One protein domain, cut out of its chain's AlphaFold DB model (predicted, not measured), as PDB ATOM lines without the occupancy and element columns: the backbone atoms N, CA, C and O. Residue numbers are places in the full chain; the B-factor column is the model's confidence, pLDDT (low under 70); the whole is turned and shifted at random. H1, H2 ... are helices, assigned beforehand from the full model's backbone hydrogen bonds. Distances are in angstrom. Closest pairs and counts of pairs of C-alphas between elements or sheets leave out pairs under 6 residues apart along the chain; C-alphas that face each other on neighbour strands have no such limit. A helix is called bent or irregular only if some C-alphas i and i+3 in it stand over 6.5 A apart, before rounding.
ATOM      1  N   GLU A   6      -2.278  43.679  -9.991       90.12
ATOM      2  CA  GLU A   6      -0.920  43.513  -9.471       90.12
ATOM      3  C   GLU A   6      -0.304  42.193  -9.948       90.12
ATOM      4  O   GLU A   6       0.850  42.152 -10.389       90.12
ATOM      5  N   LEU A   7      -1.094  41.111  -9.934       91.50
ATOM      6  CA  LEU A   7      -0.652  39.824 -10.462       91.50
ATOM      7  C   LEU A   7      -0.470  39.898 -11.979       91.50
ATOM      8  O   LEU A   7       0.537  39.413 -12.488       91.50
ATOM      9  N   GLN A   8      -1.403  40.534 -12.692       94.62
ATOM     10  CA  GLN A   8      -1.284  40.744 -14.136       94.62
ATOM     11  C   GLN A   8       0.012  41.493 -14.480       94.62
ATOM     12  O   GLN A   8       0.786  41.023 -15.308       94.62
ATOM     13  N   THR A   9       0.310  42.582 -13.767       92.31
ATOM     14  CA  THR A   9       1.539  43.372 -13.960       92.31
ATOM     15  C   THR A   9       2.800  42.539 -13.715       92.31
ATOM     16  O   THR A   9       3.758  42.620 -14.482       92.31
ATOM     17  N   THR A  10       2.794  41.700 -12.677       91.62
ATOM     18  CA  THR A  10       3.919  40.806 -12.356       91.62
ATOM     19  C   THR A  10       4.139  39.766 -13.457       91.62
ATOM     20  O   THR A  10       5.270  39.545 -13.891       91.62
ATOM     21  N   LEU A  11       3.055  39.149 -13.940       94.31
ATOM     22  CA  LEU A  11       3.095  38.171 -15.026       94.31
ATOM     23  C   LEU A  11       3.627  38.788 -16.320       94.31
ATOM     24  O   LEU A  11       4.440  38.165 -17.002       94.31
ATOM     25  N   ASP A  12       3.173  39.994 -16.654       94.44
ATOM     26  CA  ASP A  12       3.571  40.681 -17.879       94.44
ATOM     27  C   ASP A  12       5.038  41.107 -17.825       94.44
ATOM     28  O   ASP A  12       5.779  40.860 -18.777       94.44
ATOM     29  N   LEU A  13       5.493  41.652 -16.692       93.94
ATOM     30  CA  LEU A  13       6.894  42.028 -16.500       93.94
ATOM     31  C   LEU A  13       7.832  40.820 -16.608       93.94
ATOM     32  O   LEU A  13       8.857  40.885 -17.298       93.94
ATOM     33  N   PHE A  14       7.471  39.711 -15.957       95.12
ATOM     34  CA  PHE A  14       8.271  38.499 -16.015       95.12
ATOM     35  C   PHE A  14       8.291  37.912 -17.429       95.12
ATOM     36  O   PHE A  14       9.363  37.611 -17.947       95.12
ATOM     37  N   ARG A  15       7.134  37.803 -18.099       95.94
ATOM     38  CA  ARG A  15       7.064  37.329 -19.493       95.94
ATOM     39  C   ARG A  15       7.860  38.202 -20.450       95.94
ATOM     40  O   ARG A  15       8.360  37.693 -21.446       95.94
ATOM     41  N   ASP A  16       7.962  39.495 -20.193       95.31
ATOM     42  CA  ASP A  16       8.706  40.388 -21.066       95.31
ATOM     43  C   ASP A  16      10.221  40.192 -20.943       95.31
ATOM     44  O   ASP A  16      10.896  39.945 -21.941       95.31
ATOM     45  N   SER A  17      10.749  40.240 -19.716       93.69
ATOM     46  CA  SER A  17      12.193  40.409 -19.484       93.69
ATOM     47  C   SER A  17      12.795  39.524 -18.388       93.69
ATOM     48  O   SER A  17      13.975  39.664 -18.062       93.69
ATOM     49  N   GLY A  18      11.993  38.648 -17.774       92.94
ATOM     50  CA  GLY A  18      12.410  37.802 -16.653       92.94
ATOM     51  C   GLY A  18      12.611  38.559 -15.339       92.94
ATOM     52  O   GLY A  18      13.227  38.026 -14.421       92.94
ATOM     53  N   ARG A  19      12.126  39.803 -15.248       90.81
ATOM     54  CA  ARG A  19      12.331  40.692 -14.097       90.81
ATOM     55  C   ARG A  19      11.159  40.657 -13.125       90.81
ATOM     56  O   ARG A  19      10.026  40.370 -13.501       90.81
ATOM     57  N   PHE A  20      11.448  41.064 -11.893       85.56
ATOM     58  CA  PHE A  20      10.467  41.319 -10.846       85.56
ATOM     59  C   PHE A  20      10.761  42.660 -10.174       85.56
ATOM     60  O   PHE A  20      11.911  43.096 -10.113       85.56
ATOM     61  N   TYR A  21       9.724  43.291  -9.633       80.62
ATOM     62  CA  TYR A  21       9.879  44.367  -8.661       80.62
ATOM     63  C   TYR A  21       9.443  43.830  -7.309       80.62
ATOM     64  O   TYR A  21       8.304  43.397  -7.177       80.62
ATOM     65  N   ARG A  22      10.336  43.874  -6.318       71.38
ATOM     66  CA  ARG A  22       9.944  43.657  -4.926       71.38
ATOM     67  C   ARG A  22       9.573  44.986  -4.300       71.38
ATOM     68  O   ARG A  22      10.384  45.913  -4.293       71.38
ATOM     69  N   ASN A  23       8.401  45.045  -3.688       69.06
ATOM     70  CA  ASN A  23       8.214  45.919  -2.544       69.06
ATOM     71  C   ASN A  23       8.759  45.168  -1.309       69.06
ATOM     72  O   ASN A  23       8.627  43.952  -1.183       69.06
ATOM     73  N   ALA A  24       9.485  45.845  -0.422       71.75
ATOM     74  CA  ALA A  24      10.251  45.195   0.651       71.75
ATOM     75  C   ALA A  24       9.391  44.489   1.731       71.75
ATOM     76  O   ALA A  24       9.939  43.979   2.705       71.75
ATOM     77  N   GLU A  25       8.070  44.441   1.550       79.19
ATOM     78  CA  GLU A  25       7.077  43.885   2.473       79.19
ATOM     79  C   GLU A  25       6.520  42.524   2.004       79.19
ATOM     80  O   GLU A  25       5.685  41.918   2.672       79.19
ATOM     81  N   GLU A  26       6.992  42.004   0.868       81.00
ATOM     82  CA  GLU A  26       6.545  40.723   0.314       81.00
ATOM     83  C   GLU A  26       7.050  39.496   1.094       81.00
ATOM     84  O   GLU A  26       8.235  39.370   1.411       81.00
ATOM     85  N   MET A  27       6.147  38.527   1.302       85.12
ATOM     86  CA  MET A  27       6.461  37.214   1.886       85.12
ATOM     87  C   MET A  27       7.260  36.317   0.927       85.12
ATOM     88  O   MET A  27       8.107  35.539   1.365       85.12
ATOM     89  N   PHE A  28       6.981  36.393  -0.379       85.31
ATOM     90  CA  PHE A  28       7.686  35.599  -1.383       85.31
ATOM     91  C   PHE A  28       8.988  36.286  -1.783       85.31
ATOM     92  O   PHE A  28       9.007  37.458  -2.153       85.31
ATOM     93  N   ALA A  29      10.084  35.532  -1.742       86.94
ATOM     94  CA  ALA A  29      11.334  35.993  -2.317       86.94
ATOM     95  C   ALA A  29      11.239  35.995  -3.850       86.94
ATOM     96  O   ALA A  29      10.484  35.229  -4.447       86.94
ATOM     97  N   GLU A  30      12.079  36.799  -4.494       87.31
ATOM     98  CA  GLU A  30      12.173  36.858  -5.957       87.31
ATOM     99  C   GLU A  30      12.419  35.471  -6.580       87.31
ATOM    100  O   GLU A  30      11.765  35.088  -7.547       87.31
ATOM    101  N   ILE A  31      13.281  34.660  -5.955       89.69
ATOM    102  CA  ILE A  31      13.561  33.286  -6.398       89.69
ATOM    103  C   ILE A  31      12.300  32.409  -6.360       89.69
ATOM    104  O   ILE A  31      12.108  31.584  -7.253       89.69
ATOM    105  N   SER A  32      11.416  32.590  -5.372       91.62
ATOM    106  CA  SER A  32      10.148  31.853  -5.305       91.62
ATOM    107  C   SER A  32       9.276  32.154  -6.522       91.62
ATOM    108  O   SER A  32       8.710  31.238  -7.116       91.62
ATOM    109  N   TRP A  33       9.207  33.422  -6.930       90.94
ATOM    110  CA  TRP A  33       8.465  33.820  -8.121       90.94
ATOM    111  C   TRP A  33       9.057  33.229  -9.399       90.94
ATOM    112  O   TRP A  33       8.306  32.664 -10.192       90.94
ATOM    113  N   VAL A  34      10.383  33.275  -9.575       93.50
ATOM    114  CA  VAL A  34      11.059  32.638 -10.724       93.50
ATOM    115  C   VAL A  34      10.680  31.157 -10.819       93.50
ATOM    116  O   VAL A  34      10.266  30.689 -11.879       93.50
ATOM    117  N   GLN A  35      10.773  30.424  -9.705       94.88
ATOM    118  CA  GLN A  35      10.468  28.993  -9.657       94.88
ATOM    119  C   GLN A  35       9.005  28.694 -10.002       94.88
ATOM    120  O   GLN A  35       8.741  27.770 -10.771       94.88
ATOM    121  N   VAL A  36       8.060  29.477  -9.473       94.75
ATOM    122  CA  VAL A  36       6.629  29.310  -9.772       94.75
ATOM    123  C   VAL A  36       6.343  29.603 -11.240       94.75
ATOM    124  O   VAL A  36       5.682  28.801 -11.894       94.75
ATOM    125  N   MET A  37       6.846  30.716 -11.775       95.25
ATOM    126  CA  MET A  37       6.577  31.113 -13.157       95.25
ATOM    127  C   MET A  37       7.119  30.081 -14.147       95.25
ATOM    128  O   MET A  37       6.358  29.550 -14.957       95.25
ATOM    129  N   VAL A  38       8.402  29.725 -14.020       96.12
ATOM    130  CA  VAL A  38       9.039  28.720 -14.881       96.12
ATOM    131  C   VAL A  38       8.368  27.356 -14.709       96.12
ATOM    132  O   VAL A  38       8.051  26.700 -15.699       96.12
ATOM    133  N   GLY A  39       8.076  26.946 -13.469       96.50
ATOM    134  CA  GLY A  39       7.398  25.679 -13.175       96.50
ATOM    135  C   GLY A  39       5.973  25.588 -13.733       96.50
ATOM    136  O   GLY A  39       5.498  24.493 -14.019       96.50
ATOM    137  N   GLN A  40       5.304  26.724 -13.935       96.50
ATOM    138  CA  GLN A  40       3.983  26.831 -14.568       96.50
ATOM    139  C   GLN A  40       4.067  27.026 -16.098       96.50
ATOM    140  O   GLN A  40       3.048  27.255 -16.747       96.50
ATOM    141  N   GLY A  41       5.265  26.951 -16.693       96.38
ATOM    142  CA  GLY A  41       5.477  27.104 -18.137       96.38
ATOM    143  C   GLY A  41       5.460  28.553 -18.629       96.38
ATOM    144  O   GLY A  41       5.380  28.801 -19.831       96.38
ATOM    145  N   ILE A  42       5.531  29.524 -17.721       96.06
ATOM    146  CA  ILE A  42       5.681  30.932 -18.064       96.06
ATOM    147  C   ILE A  42       7.177  31.187 -18.204       96.06
ATOM    148  O   ILE A  42       7.910  31.126 -17.223       96.06
ATOM    149  N   LEU A  43       7.632  31.454 -19.426       96.62
ATOM    150  CA  LEU A  43       9.029  31.762 -19.722       96.62
ATOM    151  C   LEU A  43       9.163  33.213 -20.199       96.62
ATOM    152  O   LEU A  43       8.268  33.708 -20.895       96.62
ATOM    153  N   PRO A  44      10.255  33.900 -19.834       96.81
ATOM    154  CA  PRO A  44      10.519  35.240 -20.324       96.81
ATOM    155  C   PRO A  44      10.882  35.215 -21.816       96.81
ATOM    156  O   PRO A  44      11.538  34.290 -22.294       96.81
ATOM    157  N   ARG A  45      10.466  36.243 -22.561       96.75
ATOM    158  CA  ARG A  45      10.789  36.419 -23.989       96.75
ATOM    159  C   ARG A  45      12.211  36.926 -24.217       96.75
ATOM    160  O   ARG A  45      12.739  36.765 -25.311       96.75
ATOM    161  N   GLY A  46      12.810  37.539 -23.202       93.25
ATOM    162  CA  GLY A  46      14.187  38.008 -23.212       93.25
ATOM    163  C   GLY A  46      14.809  37.931 -21.824       93.25
ATOM    164  O   GLY A  46      14.140  37.653 -20.833       93.25
ATOM    165  N   TYR A  47      16.106  38.187 -21.757       93.06
ATOM    166  CA  TYR A  47      16.892  38.182 -20.528       93.06
ATOM    167  C   TYR A  47      17.732  39.463 -20.437       93.06
ATOM    168  O   TYR A  47      17.691  40.327 -21.314       93.06
ATOM    169  N   HIS A  48      18.477  39.632 -19.345       93.19
ATOM    170  CA  HIS A  48      19.312  40.816 -19.161       93.19
ATOM    171  C   HIS A  48      20.493  40.831 -20.164       93.19
ATOM    172  O   HIS A  48      21.287  39.897 -20.123       93.19
ATOM    173  N   PRO A  49      20.716  41.894 -20.971       93.19
ATOM    174  CA  PRO A  49      21.755  41.912 -22.023       93.19
ATOM    175  C   PRO A  49      23.200  41.691 -21.549       93.19
ATOM    176  O   PRO A  49      24.083  41.365 -22.330       93.19
ATOM    177  N   LEU A  50      23.464  41.867 -20.250       93.31
ATOM    178  CA  LEU A  50      24.767  41.527 -19.658       93.31
ATOM    179  C   LEU A  50      25.106  40.037 -19.769       93.31
ATOM    180  O   LEU A  50      26.282  39.697 -19.711       93.31
ATOM    181  N   VAL A  51      24.109  39.165 -19.937       92.69
ATOM    182  CA  VAL A  51      24.340  37.738 -20.191       92.69
ATOM    183  C   VAL A  51      25.140  37.547 -21.483       92.69
ATOM    184  O   VAL A  51      26.051  36.730 -21.491       92.69
ATOM    185  N   ASP A  52      24.911  38.369 -22.513       94.50
ATOM    186  CA  ASP A  52      25.616  38.270 -23.803       94.50
ATOM    187  C   ASP A  52      27.098  38.691 -23.723       94.50
ATOM    188  O   ASP A  52      27.846  38.547 -24.687       94.50
ATOM    189  N   GLN A  53      27.539  39.239 -22.586       96.12
ATOM    190  CA  GLN A  53      28.951  39.540 -22.330       96.12
ATOM    191  C   GLN A  53      29.706  38.345 -21.732       96.12
ATOM    192  O   GLN A  53      30.927  38.404 -21.587       96.12
ATOM    193  N   VAL A  54      28.997  37.278 -21.354       94.75
ATOM    194  CA  VAL A  54      29.582  36.060 -20.796       94.75
ATOM    195  C   VAL A  54      29.797  35.062 -21.934       94.75
ATOM    196  O   VAL A  54      28.828  34.690 -22.590       94.75
ATOM    197  N   PRO A  55      31.033  34.597 -22.184       96.88
ATOM    198  CA  PRO A  55      31.272  33.546 -23.165       96.88
ATOM    199  C   PRO A  55      30.495  32.266 -22.828       96.88
ATOM    200  O   PRO A  55      30.512  31.826 -21.678       96.88
ATOM    201  N   ASP A  56      29.902  31.609 -23.828       95.56
ATOM    202  CA  ASP A  56      29.063  30.412 -23.624       95.56
ATOM    203  C   ASP A  56      29.754  29.330 -22.781       95.56
ATOM    204  O   ASP A  56      29.189  28.821 -21.815       95.56
ATOM    205  N   HIS A  57      31.028  29.045 -23.069       97.12
ATOM    206  CA  HIS A  57      31.808  28.050 -22.327       97.12
ATOM    207  C   HIS A  57      32.001  28.401 -20.837       97.12
ATOM    208  O   HIS A  57      32.157  27.508 -20.001       97.12
ATOM    209  N   ASP A  58      32.003  29.690 -20.485       97.31
ATOM    210  CA  ASP A  58      32.079  30.141 -19.097       97.31
ATOM    211  C   ASP A  58      30.728  29.964 -18.398       97.31
ATOM    212  O   ASP A  58      30.691  29.505 -17.253       97.31
ATOM    213  N   ALA A  59      29.625  30.259 -19.094       96.00
ATOM    214  CA  ALA A  59      28.272  30.039 -18.594       96.00
ATOM    215  C   ALA A  59      27.989  28.545 -18.361       96.00
ATOM    216  O   ALA A  59      27.519  28.160 -17.288       96.00
ATOM    217  N   GLU A  60      28.347  27.685 -19.317       96.94
ATOM    218  CA  GLU A  60      28.232  26.228 -19.192       96.94
ATOM    219  C   GLU A  60      29.046  25.697 -18.011       96.94
ATOM    220  O   GLU A  60      28.538  24.935 -17.182       96.94
ATOM    221  N   ARG A  61      30.302  26.142 -17.880       98.06
ATOM    222  CA  ARG A  61      31.177  25.751 -16.769       98.06
ATOM    223  C   ARG A  61      30.618  26.200 -15.421       98.06
ATOM    224  O   ARG A  61      30.688  25.449 -14.447       98.06
ATOM    225  N   PHE A  62      30.055  27.405 -15.354       97.00
ATOM    226  CA  PHE A  62      29.400  27.910 -14.153       97.00
ATOM    227  C   PHE A  62      28.196  27.042 -13.762       97.00
ATOM    228  O   PHE A  62      28.123  26.581 -12.623       97.00
ATOM    229  N   LEU A  63      27.296  26.746 -14.706       97.56
ATOM    230  CA  LEU A  63      26.126  25.898 -14.459       97.56
ATOM    231  C   LEU A  63      26.518  24.476 -14.033       97.56
ATOM    232  O   LEU A  63      25.933  23.933 -13.093       97.56
ATOM    233  N   ALA A  64      27.540  23.893 -14.663       98.31
ATOM    234  CA  ALA A  64      28.066  22.583 -14.286       98.31
ATOM    235  C   ALA A  64      28.612  22.574 -12.846       98.31
ATOM    236  O   ALA A  64      28.323  21.655 -12.080       98.31
ATOM    237  N   SER A  65      29.341  23.622 -12.449       98.44
ATOM    238  CA  SER A  65      29.858  23.786 -11.083       98.44
ATOM    239  C   SER A  65      28.739  23.888 -10.038       98.44
ATOM    240  O   SER A  65      28.804  23.255  -8.978       98.44
ATOM    241  N   VAL A  66      27.668  24.626 -10.350       98.31
ATOM    242  CA  VAL A  66      26.475  24.710  -9.492       98.31
ATOM    243  C   VAL A  66      25.833  23.331  -9.329       98.31
ATOM    244  O   VAL A  66      25.591  22.900  -8.200       98.31
ATOM    245  N   ALA A  67      25.611  22.609 -10.432       98.31
ATOM    246  CA  ALA A  67      25.019  21.272 -10.400       98.31
ATOM    247  C   ALA A  67      25.869  20.280  -9.588       98.31
ATOM    248  O   ALA A  67      25.335  19.542  -8.760       98.31
ATOM    249  N   GLN A  68      27.193  20.310  -9.764       98.56
ATOM    250  CA  GLN A  68      28.123  19.470  -9.012       98.56
ATOM    251  C   GLN A  68      28.081  19.777  -7.510       98.56
ATOM    252  O   GLN A  68      28.021  18.859  -6.695       98.56
ATOM    253  N   THR A  69      28.079  21.058  -7.138       98.44
ATOM    254  CA  THR A  69      28.015  21.478  -5.731       98.44
ATOM    255  C   THR A  69      26.727  20.990  -5.073       98.44
ATOM    256  O   THR A  69      26.767  20.447  -3.970       98.44
ATOM    257  N   ILE A  70      25.588  21.129  -5.760       98.50
ATOM    258  CA  ILE A  70      24.304  20.601  -5.285       98.50
ATOM    259  C   ILE A  70      24.384  19.080  -5.116       98.50
ATOM    260  O   ILE A  70      23.990  18.576  -4.067       98.50
ATOM    261  N   GLY A  71      24.938  18.362  -6.100       98.56
ATOM    262  CA  GLY A  71      25.131  16.912  -6.037       98.56
ATOM    263  C   GLY A  71      25.939  16.481  -4.812       98.56
ATOM    264  O   GLY A  71      25.452  15.696  -4.004       98.56
ATOM    265  N   HIS A  72      27.111  17.085  -4.596       98.31
ATOM    266  CA  HIS A  72      27.951  16.792  -3.431       98.31
ATOM    267  C   HIS A  72      27.234  17.053  -2.100       98.31
ATOM    268  O   HIS A  72      27.394  16.288  -1.149       98.31
ATOM    269  N   CYS A  73      26.440  18.126  -2.014       98.06
ATOM    270  CA  CYS A  73      25.637  18.412  -0.828       98.06
ATOM    271  C   CYS A  73      24.570  17.338  -0.591       98.06
ATOM    272  O   CYS A  73      24.373  16.927   0.549       98.06
ATOM    273  N   VAL A  74      23.887  16.878  -1.642       97.94
ATOM    274  CA  VAL A  74      22.862  15.829  -1.542       97.94
ATOM    275  C   VAL A  74      23.480  14.487  -1.141       97.94
ATOM    276  O   VAL A  74      22.930  13.813  -0.274       97.94
ATOM    277  N   ASP A  75      24.642  14.132  -1.694       98.00
ATOM    278  CA  ASP A  75      25.322  12.856  -1.427       98.00
ATOM    279  C   ASP A  75      25.672  12.655   0.055       98.00
ATOM    280  O   ASP A  75      25.670  11.530   0.562       98.00
ATOM    281  N   VAL A  76      25.958  13.744   0.774       97.38
ATOM    282  CA  VAL A  76      26.301  13.695   2.204       97.38
ATOM    283  C   VAL A  76      25.088  13.819   3.129       97.38
ATOM    284  O   VAL A  76      25.219  13.623   4.341       97.38
ATOM    285  N   MET A  77      23.901  14.142   2.601       97.69
ATOM    286  CA  MET A  77      22.694  14.264   3.415       97.69
ATOM    287  C   MET A  77      22.151  12.880   3.803       97.69
ATOM    288  O   MET A  77      21.999  11.995   2.960       97.69
ATOM    289  N   PRO A  78      21.785  12.659   5.081       97.56
ATOM    290  CA  PRO A  78      21.009  11.484   5.432       97.56
ATOM    291  C   PRO A  78      19.616  11.582   4.801       97.56
ATOM    292  O   PRO A  78      19.046  12.662   4.662       97.56
ATOM    293  N   THR A  79      19.008  10.431   4.516       97.81
ATOM    294  CA  THR A  79      17.573  10.370   4.208       97.81
ATOM    295  C   THR A  79      16.762  11.060   5.308       97.81
ATOM    296  O   THR A  79      17.119  10.934   6.486       97.81
ATOM    297  N   HIS A  80      15.627  11.662   4.952       97.69
ATOM    298  CA  HIS A  80      14.753  12.354   5.904       97.69
ATOM    299  C   HIS A  80      14.439  11.510   7.157       97.69
ATOM    300  O   HIS A  80      14.608  11.990   8.275       97.69
ATOM    301  N   GLN A  81      14.108  10.222   6.995       97.75
ATOM    302  CA  GLN A  81      13.811   9.336   8.128       97.75
ATOM    303  C   GLN A  81      15.000   9.165   9.090       97.75
ATOM    304  O   GLN A  81      14.841   9.310  10.299       97.75
ATOM    305  N   ARG A  82      16.215   8.934   8.567       98.00
ATOM    306  CA  ARG A  82      17.441   8.833   9.386       98.00
ATOM    307  C   ARG A  82      17.730  10.115  10.168       98.00
ATOM    308  O   ARG A  82      18.262  10.038  11.272       98.00
ATOM    309  N   PHE A  83      17.416  11.280   9.598       97.94
ATOM    310  CA  PHE A  83      17.534  12.548  10.314       97.94
ATOM    311  C   PHE A  83      16.534  12.616  11.476       97.94
ATOM    312  O   PHE A  83      16.938  12.895  12.605       97.94
ATOM    313  N   ILE A  84      15.259  12.287  11.229       97.88
ATOM    314  CA  ILE A  84      14.214  12.263  12.265       97.88
ATOM    315  C   ILE A  84      14.606  11.327  13.407       97.88
ATOM    316  O   ILE A  84      14.626  11.752  14.561       97.88
ATOM    317  N   ASP A  85      14.987  10.086  13.096       97.44
ATOM    318  CA  ASP A  85      15.340   9.082  14.104       97.44
ATOM    319  C   ASP A  85      16.487   9.535  15.016       97.44
ATOM    320  O   ASP A  85      16.523   9.168  16.191       97.44
ATOM    321  N   ARG A  86      17.412  10.344  14.483       97.56
ATOM    322  CA  ARG A  86      18.569  10.863  15.219       97.56
ATOM    323  C   ARG A  86      18.258  12.109  16.046       97.56
ATOM    324  O   ARG A  86      18.828  12.249  17.124       97.56
ATOM    325  N   TYR A  87      17.436  13.026  15.537       97.88
ATOM    326  CA  TYR A  87      17.333  14.380  16.099       97.88
ATOM    327  C   TYR A  87      15.964  14.728  16.681       97.88
ATOM    328  O   TYR A  87      15.900  15.508  17.628       97.88
ATOM    329  N   CYS A  88      14.872  14.198  16.133       97.06
ATOM    330  CA  CYS A  88      13.521  14.649  16.478       97.06
ATOM    331  C   CYS A  88      12.474  13.531  16.421       97.06
ATOM    332  O   CYS A  88      11.317  13.763  16.067       97.06
ATOM    333  N   LYS A  89      12.868  12.306  16.781       97.38
ATOM    334  CA  LYS A  89      11.964  11.159  16.797       97.38
ATOM    335  C   LYS A  89      10.797  11.416  17.750       97.38
ATOM    336  O   LYS A  89      10.982  11.499  18.962       97.38
TER     337      LYS A  89
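What this domain is: This is residues 6 to 89 of the 94 residues of an uncharacterized protein of Xanthomonas arboricola pv. pruni MAFF 301420 (UniProt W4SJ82). The model is an open arch of helices, with the long helix H4 as its beam and the short helix H5 as a foot beyond H4's last residue. At the other end the small helix H3 forms the shoulder, and H1 and H2, near each other with the loop of residues 18 to 29, make the other leg; the space under the beam is empty. The printed part has 84 residues with five named helices, in the order H1, H2, H3, H4, H5, and no named strand; its class is all helix. It is only just extended, close to loose, with a radius of gyration of the C-alphas of 18.1 A, and spans 47 by 37 by 25 A.

How they stand to each other: H4, residues 56 to 75, is the longest helix and touches no helix. Residues 60 to 80, of which 60 to 75 belong to H4, stand free. H5, residues 80 to 87, follows after a tight link of 4 residues and is apart from H4. H3, residues 49 to 53, is also apart from H4, although the link between them is tight, with 2 residues. H1, residues 6 to 17, and H2, residues 30 to 39, are near each other, with 9 pairs of C-alphas within 10 A; they only just fail to touch, the closest pair being 8.1 A apart. Both are apart from H3, H4 and H5, and H3 is apart from H5. Every backbone O i to N i+4 pair is within hydrogen-bond range in H1, H2, H4 and H5; in H3 it is 0 of 1, while 2 of 2 O i to N i+3 pairs are within range.

Where its parts are: H4 measures 28.5 A from C-alpha 56 at (29.063, 30.412, -23.624) to C-alpha 75 at (25.322, 12.856, -1.427). H5 is 10.7 A long and ends with C-alpha 87 at (17.333, 14.380, 16.099). H3 is 7.6 A long. H2 is 14.1 A long, and its centre is the nearest to the mean of the C-alphas, at 6.6 A. H1 is 16.8 A long and begins with C-alpha 6 at (-0.920, 43.513, -9.471). No helix is bent or irregular.

The domain as a whole: The two C-alphas farthest apart are those of Gln 53 and Lys 89, at 51.2 A. The printed part has no cut. The link from H1 to H2, 12 residues, is long, and residues 23 to 29 stand free; the link from H2 to H3, 9 residues, is short. The mean pLDDT of the printed part is 93.8, and one residue, Asn 23, is under 70.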